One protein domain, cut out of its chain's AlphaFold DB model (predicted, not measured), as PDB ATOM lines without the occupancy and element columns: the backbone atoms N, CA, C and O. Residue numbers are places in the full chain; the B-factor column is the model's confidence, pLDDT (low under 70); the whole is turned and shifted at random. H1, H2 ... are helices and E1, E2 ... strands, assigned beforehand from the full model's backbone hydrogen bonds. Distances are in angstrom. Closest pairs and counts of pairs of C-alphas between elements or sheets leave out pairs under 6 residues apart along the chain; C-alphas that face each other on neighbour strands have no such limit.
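This is residues 2 to 49 of the 74 residues of an uncharacterized protein of Coniochaeta ligniaria NRRL 30616 (UniProt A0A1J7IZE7). With little regular structure, this is a flat, loose loop of chain, with a short helix, H1, at one end and a two-stranded hairpin, E1 and E2, at the other. After E2 the tail folds back, and residues 47 to 48 pair antiparallel with residues 19 to 20. The 48 printed residues, 14 in named elements, run H1, E1, E2; the class is mixed, the radius of gyration of the C-alphas 13.4 A, the spans 34 by 30 by 12 A.

Start at H1, residues 2 to 7, where every O i to N i+4 pair is within hydrogen-bond range. A long link of 16 residues leads to E1, residues 24 to 27. E2, residues 38 to 41, is its antiparallel neighbour at 146 degrees; look for N 27 and O 38, 2.8 A apart. H1 and E2 are apart.

Find C-alpha 2 at (263.679, 303.928, 361.135); H1 spans 8.6 A. E1 and E2 each span 9.7 A, E2 ending at C-alpha 41 (269.355, 318.867, 341.542).

The farthest C-alphas, Pro 9 and Lys 34, are 35.4 A apart. The printed part has no cut. Residues 6 to 11 stand free. pLDDT is under 70 at residues 2, 13 to 17 and 31 to 35.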
ATOM      1  N   ALA A   2     263.764 303.809 359.672       66.50
ATOM      2  CA  ALA A   2     263.679 303.928 361.135       66.50
ATOM      3  C   ALA A   2     264.304 302.764 361.930       66.50
ATOM      4  O   ALA A   2     264.964 303.023 362.926       66.50
ATOM      5  N   SER A   3     264.130 301.507 361.495       75.38
ATOM      6  CA  SER A   3     264.736 300.349 362.179       75.38
ATOM      7  C   SER A   3     266.268 300.420 362.155       75.38
ATOM      8  O   SER A   3     266.880 300.447 363.210       75.38
ATOM      9  N   CYS A   4     266.876 300.620 360.977       74.81
ATOM     10  CA  CYS A   4     268.330 300.751 360.812       74.81
ATOM     11  C   CYS A   4     268.945 301.823 361.731       74.81
ATOM     12  O   CYS A   4     269.939 301.565 362.398       74.81
ATOM     13  N   ILE A   5     268.315 302.999 361.819       77.94
ATOM     14  CA  ILE A   5     268.786 304.102 362.675       77.94
ATOM     15  C   ILE A   5     268.654 303.756 364.166       77.94
ATOM     16  O   ILE A   5     269.497 304.145 364.964       77.94
ATOM     17  N   LYS A   6     267.593 303.040 364.558       79.50
ATOM     18  CA  LYS A   6     267.324 302.704 365.964       79.50
ATOM     19  C   LYS A   6     268.144 301.518 366.466       79.50
ATOM     20  O   LYS A   6     268.465 301.476 367.646       79.50
ATOM     21  N   THR A   7     268.436 300.546 365.603       82.88
ATOM     22  CA  THR A   7     269.032 299.264 366.010       82.88
ATOM     23  C   THR A   7     270.515 299.152 365.690       82.88
ATOM     24  O   THR A   7     271.175 298.287 366.256       82.88
ATOM     25  N   HIS A   8     271.056 299.988 364.798       80.06
ATOM     26  CA  HIS A   8     272.473 299.964 364.438       80.06
ATOM     27  C   HIS A   8     273.156 301.256 364.912       80.06
ATOM     28  O   HIS A   8     273.041 302.282 364.238       80.06
ATOM     29  N   PRO A   9     273.911 301.225 366.027       78.81
ATOM     30  CA  PRO A   9     274.569 302.408 366.592       78.81
ATOM     31  C   PRO A   9     275.482 303.136 365.597       78.81
ATOM     32  O   PRO A   9     275.555 304.356 365.606       78.81
ATOM     33  N   ASN A  10     276.119 302.391 364.688       78.25
ATOM     34  CA  ASN A  10     276.994 302.947 363.651       78.25
ATOM     35  C   ASN A  10     276.233 303.544 362.455       78.25
ATOM     36  O   ASN A  10     276.828 304.256 361.651       78.25
ATOM     37  N   CYS A  11     274.945 303.227 362.292       76.31
ATOM     38  CA  CYS A  11     274.087 303.805 361.253       76.31
ATOM     39  C   CYS A  11     273.213 304.943 361.790       76.31
ATOM     40  O   CYS A  11     272.577 305.649 361.003       76.31
ATOM     41  N   ALA A  12     273.150 305.111 363.112       70.88
ATOM     42  CA  ALA A  12     272.535 306.267 363.728       70.88
ATOM     43  C   ALA A  12     273.361 307.519 363.377       70.88
ATOM     44  O   ALA A  12     274.584 307.508 363.532       70.88
ATOM     45  N   PRO A  13     272.733 308.603 362.889       67.31
ATOM     46  CA  PRO A  13     273.434 309.860 362.673       67.31
ATOM     47  C   PRO A  13     274.108 310.325 363.973       67.31
ATOM     48  O   PRO A  13     273.449 310.407 365.008       67.31
ATOM     49  N   LEU A  14     275.399 310.678 363.914       64.06
ATOM     50  CA  LEU A  14     276.162 311.218 365.058       64.06
ATOM     51  C   LEU A  14     275.537 312.501 365.638       64.06
ATOM     52  O   LEU A  14     275.801 312.875 366.776       64.06
ATOM     53  N   SER A  15     274.689 313.170 364.859       62.66
ATOM     54  CA  SER A  15     273.778 314.213 365.315       62.66
ATOM     55  C   SER A  15     272.496 314.130 364.490       62.66
ATOM     56  O   SER A  15     272.539 313.739 363.326       62.66
ATOM     57  N   SER A  16     271.359 314.550 365.044       62.12
ATOM     58  CA  SER A  16     270.086 314.709 364.318       62.12
ATOM     59  C   SER A  16     270.131 315.774 363.205       62.12
ATOM     60  O   SER A  16     269.089 316.165 362.686       62.12
ATOM     61  N   SER A  17     271.321 316.272 362.864       66.75
ATOM     62  CA  SER A  17     271.533 317.353 361.921       66.75
ATOM     63  C   SER A  17     271.624 316.815 360.500       66.75
ATOM     64  O   SER A  17     272.355 315.865 360.211       66.75
ATOM     65  N   ASP A  18     270.887 317.464 359.608       81.12
ATOM     66  CA  ASP A  18     270.977 317.273 358.171       81.12
ATOM     67  C   ASP A  18     272.429 317.330 357.684       81.12
ATOM     68  O   ASP A  18     273.197 318.201 358.101       81.12
ATOM     69  N   VAL A  19     272.809 316.428 356.777       85.69
ATOM     70  CA  VAL A  19     274.145 316.389 356.157       85.69
ATOM     71  C   VAL A  19     274.118 317.082 354.794       85.69
ATOM     72  O   VAL A  19     273.050 317.169 354.191       85.69
ATOM     73  N   PRO A  20     275.255 317.587 354.277       89.94
ATOM     74  CA  PRO A  20     275.308 318.133 352.926       89.94
ATOM     75  C   PRO A  20     274.796 317.127 351.887       89.94
ATOM     76  O   PRO A  20     275.229 315.974 351.866       89.94
ATOM     77  N   LEU A  21     273.876 317.566 351.033       90.94
ATOM     78  CA  LEU A  21     273.340 316.752 349.953       90.94
ATOM     79  C   LEU A  21     274.325 316.702 348.778       90.94
ATOM     80  O   LEU A  21     274.961 317.711 348.458       90.94
ATOM     81  N   PRO A  22     274.407 315.560 348.077       90.12
ATOM     82  CA  PRO A  22     274.955 315.522 346.730       90.12
ATOM     83  C   PRO A  22     274.208 316.492 345.806       90.12
ATOM     84  O   PRO A  22     273.023 316.765 345.997       90.12
ATOM     85  N   THR A  23     274.866 316.946 344.740       92.62
ATOM     86  CA  THR A  23     274.240 317.825 343.735       92.62
ATOM     87  C   THR A  23     273.105 317.150 342.971       92.62
ATOM     88  O   THR A  23     272.312 317.834 342.336       92.62
ATOM     89  N   ARG A  24     273.019 315.816 343.031       90.38
ATOM     90  CA  ARG A  24     272.012 314.988 342.367       90.38
ATOM     91  C   ARG A  24     271.507 313.915 343.323       90.38
ATOM     92  O   ARG A  24     272.268 313.033 343.719       90.38
ATOM     93  N   VAL A  25     270.228 313.977 343.676       90.12
ATOM     94  CA  VAL A  25     269.568 313.013 344.572       90.12
ATOM     95  C   VAL A  25     268.274 312.532 343.931       90.12
ATOM     96  O   VAL A  25     267.538 313.316 343.342       90.12
ATOM     97  N   LEU A  26     267.969 311.241 344.057       88.25
ATOM     98  CA  LEU A  26     266.675 310.708 343.643       88.25
ATOM     99  C   LEU A  26     265.665 310.863 344.779       88.25
ATOM    100  O   LEU A  26     265.840 310.300 345.860       88.25
ATOM    101  N   TYR A  27     264.585 311.593 344.521       87.19
ATOM    102  CA  TYR A  27     263.418 311.611 345.390       87.19
ATOM    103  C   TYR A  27     262.525 310.420 345.049       87.19
ATOM    104  O   TYR A  27     262.036 310.302 343.924       87.19
ATOM    105  N   LEU A  28     262.320 309.547 346.032       84.75
ATOM    106  CA  LEU A  28     261.430 308.395 345.958       84.75
ATOM    107  C   LEU A  28     260.159 308.787 346.720       84.75
ATOM    108  O   LEU A  28     260.204 308.935 347.940       84.75
ATOM    109  N   GLY A  29     259.063 309.060 346.009       79.25
ATOM    110  CA  GLY A  29     257.826 309.555 346.615       79.25
ATOM    111  C   GLY A  29     257.288 308.668 347.746       79.25
ATOM    112  O   GLY A  29     257.585 307.480 347.836       79.25
ATOM    113  N   LEU A  30     256.463 309.251 348.619       71.56
ATOM    114  CA  LEU A  30     255.937 308.590 349.824       71.56
ATOM    115  C   LEU A  30     254.741 307.651 349.556       71.56
ATOM    116  O   LEU A  30     254.288 306.962 350.465       71.56
ATOM    117  N   SER A  31     254.202 307.635 348.334       65.06
ATOM    118  CA  SER A  31     252.933 306.987 347.985       65.06
ATOM    119  C   SER A  31     253.062 306.125 346.727       65.06
ATOM    120  O   SER A  31     253.810 306.456 345.810       65.06
ATOM    121  N   GLN A  32     252.279 305.042 346.669       62.50
ATOM    122  CA  GLN A  32     252.061 304.168 345.506       62.50
ATOM    123  C   GLN A  32     251.288 304.902 344.376       62.50
ATOM    124  O   GLN A  32     250.275 304.414 343.882       62.50
ATOM    125  N   GLY A  33     251.727 306.102 343.984       61.84
ATOM    126  CA  GLY A  33     251.106 306.963 342.971       61.84
ATOM    127  C   GLY A  33     252.075 307.365 341.853       61.84
ATOM    128  O   GLY A  33     253.225 306.936 341.838       61.84
ATOM    129  N   LYS A  34     251.614 308.188 340.897       59.06
ATOM    130  CA  LYS A  34     252.372 308.613 339.696       59.06
ATOM    131  C   LYS A  34     253.621 309.474 339.980       59.06
ATOM    132  O   LYS A  34     254.449 309.600 339.085       59.06
ATOM    133  N   ASP A  35     253.824 309.965 341.204       62.84
ATOM    134  CA  ASP A  35     255.053 310.659 341.644       62.84
ATOM    135  C   ASP A  35     256.182 309.667 341.988       62.84
ATOM    136  O   ASP A  35     256.698 309.621 343.106       62.84
ATOM    137  N   ARG A  36     256.522 308.803 341.024       71.88
ATOM    138  CA  ARG A  36     257.244 307.551 341.291       71.88
ATOM    139  C   ARG A  36     258.711 307.722 341.649       71.88
ATOM    140  O   ARG A  36     259.154 307.086 342.591       71.88
ATOM    141  N   ILE A  37     259.455 308.545 340.925       83.06
ATOM    142  CA  ILE A  37     260.864 308.869 341.171       83.06
ATOM    143  C   ILE A  37     261.130 310.172 340.419       83.06
ATOM    144  O   ILE A  37     260.699 310.305 339.273       83.06
ATOM    145  N   ARG A  38     261.867 311.113 341.009       85.56
ATOM    146  CA  ARG A  38     262.406 312.262 340.264       85.56
ATOM    147  C   ARG A  38     263.836 312.565 340.669       85.56
ATOM    148  O   ARG A  38     264.219 312.331 341.815       85.56
ATOM    149  N   LEU A  39     264.604 313.100 339.730       88.06
ATOM    150  CA  LEU A  39     265.913 313.664 340.017       88.06
ATOM    151  C   LEU A  39     265.724 315.059 340.617       88.06
ATOM    152  O   LEU A  39     265.056 315.908 340.032       88.06
ATOM    153  N   CYS A  40     266.299 315.280 341.790       88.88
ATOM    154  CA  CYS A  40     266.422 316.586 342.411       88.88
ATOM    155  C   CYS A  40     267.870 317.049 342.266       88.88
ATOM    156  O   CYS A  40     268.793 316.343 342.684       88.88
ATOM    157  N   GLU A  41     268.052 318.226 341.672       92.25
ATOM    158  CA  GLU A  41     269.355 318.867 341.542       92.25
ATOM    159  C   GLU A  41     269.482 319.995 342.563       92.25
ATOM    160  O   GLU A  41     268.576 320.810 342.728       92.25
ATOM    161  N   PHE A  42     270.610 320.020 343.266       88.19
ATOM    162  CA  PHE A  42     270.884 320.980 344.326       88.19
ATOM    163  C   PHE A  42     272.196 321.711 344.051       88.19
ATOM    164  O   PHE A  42     273.187 321.106 343.634       88.19
ATOM    165  N   LEU A  43     272.220 323.011 344.346       85.62
ATOM    166  CA  LEU A  43     273.471 323.761 344.464       85.62
ATOM    167  C   LEU A  43     274.238 323.301 345.714       85.62
ATOM    168  O   LEU A  43     273.651 322.754 346.655       85.62
ATOM    169  N   SER A  44     275.548 323.543 345.753       83.25
ATOM    170  CA  SER A  44     276.362 323.236 346.932       83.25
ATOM    171  C   SER A  44     275.796 323.906 348.193       83.25
ATOM    172  O   SER A  44     275.289 325.025 348.157       83.25
ATOM    173  N   GLY A  45     275.862 323.198 349.324       82.62
ATOM    174  CA  GLY A  45     275.426 323.714 350.627       82.62
ATOM    175  C   GLY A  45     274.005 323.335 351.051       82.62
ATOM    176  O   GLY A  45     273.669 323.542 352.216       82.62
ATOM    177  N   HIS A  46     273.199 322.719 350.178       90.12
ATOM    178  CA  HIS A  46     271.929 322.118 350.601       90.12
ATOM    179  C   HIS A  46     272.185 320.987 351.593       90.12
ATOM    180  O   HIS A  46     273.152 320.238 351.449       90.12
ATOM    181  N   ARG A  47     271.321 320.860 352.602       90.62
ATOM    182  CA  ARG A  47     271.433 319.838 353.641       90.62
ATOM    183  C   ARG A  47     270.136 319.050 353.742       90.62
ATOM    184  O   ARG A  47     269.061 319.605 353.541       90.62
ATOM    185  N   GLY A  48     270.248 317.762 354.030       88.12
ATOM    186  CA  GLY A  48     269.112 316.886 354.269       88.12
ATOM    187  C   GLY A  48     269.553 315.471 354.615       88.12
ATOM    188  O   GLY A  48     270.744 315.162 354.693       88.12
ATOM    189  N   GLN A  49     268.578 314.588 354.781       85.31
ATOM    190  CA  GLN A  49     268.819 313.158 354.934       85.31
ATOM    191  C   GLN A  49     268.708 312.456 353.583       85.31
ATOM    192  O   GLN A  49     267.753 312.658 352.834       85.31
TER     193      GLN A  49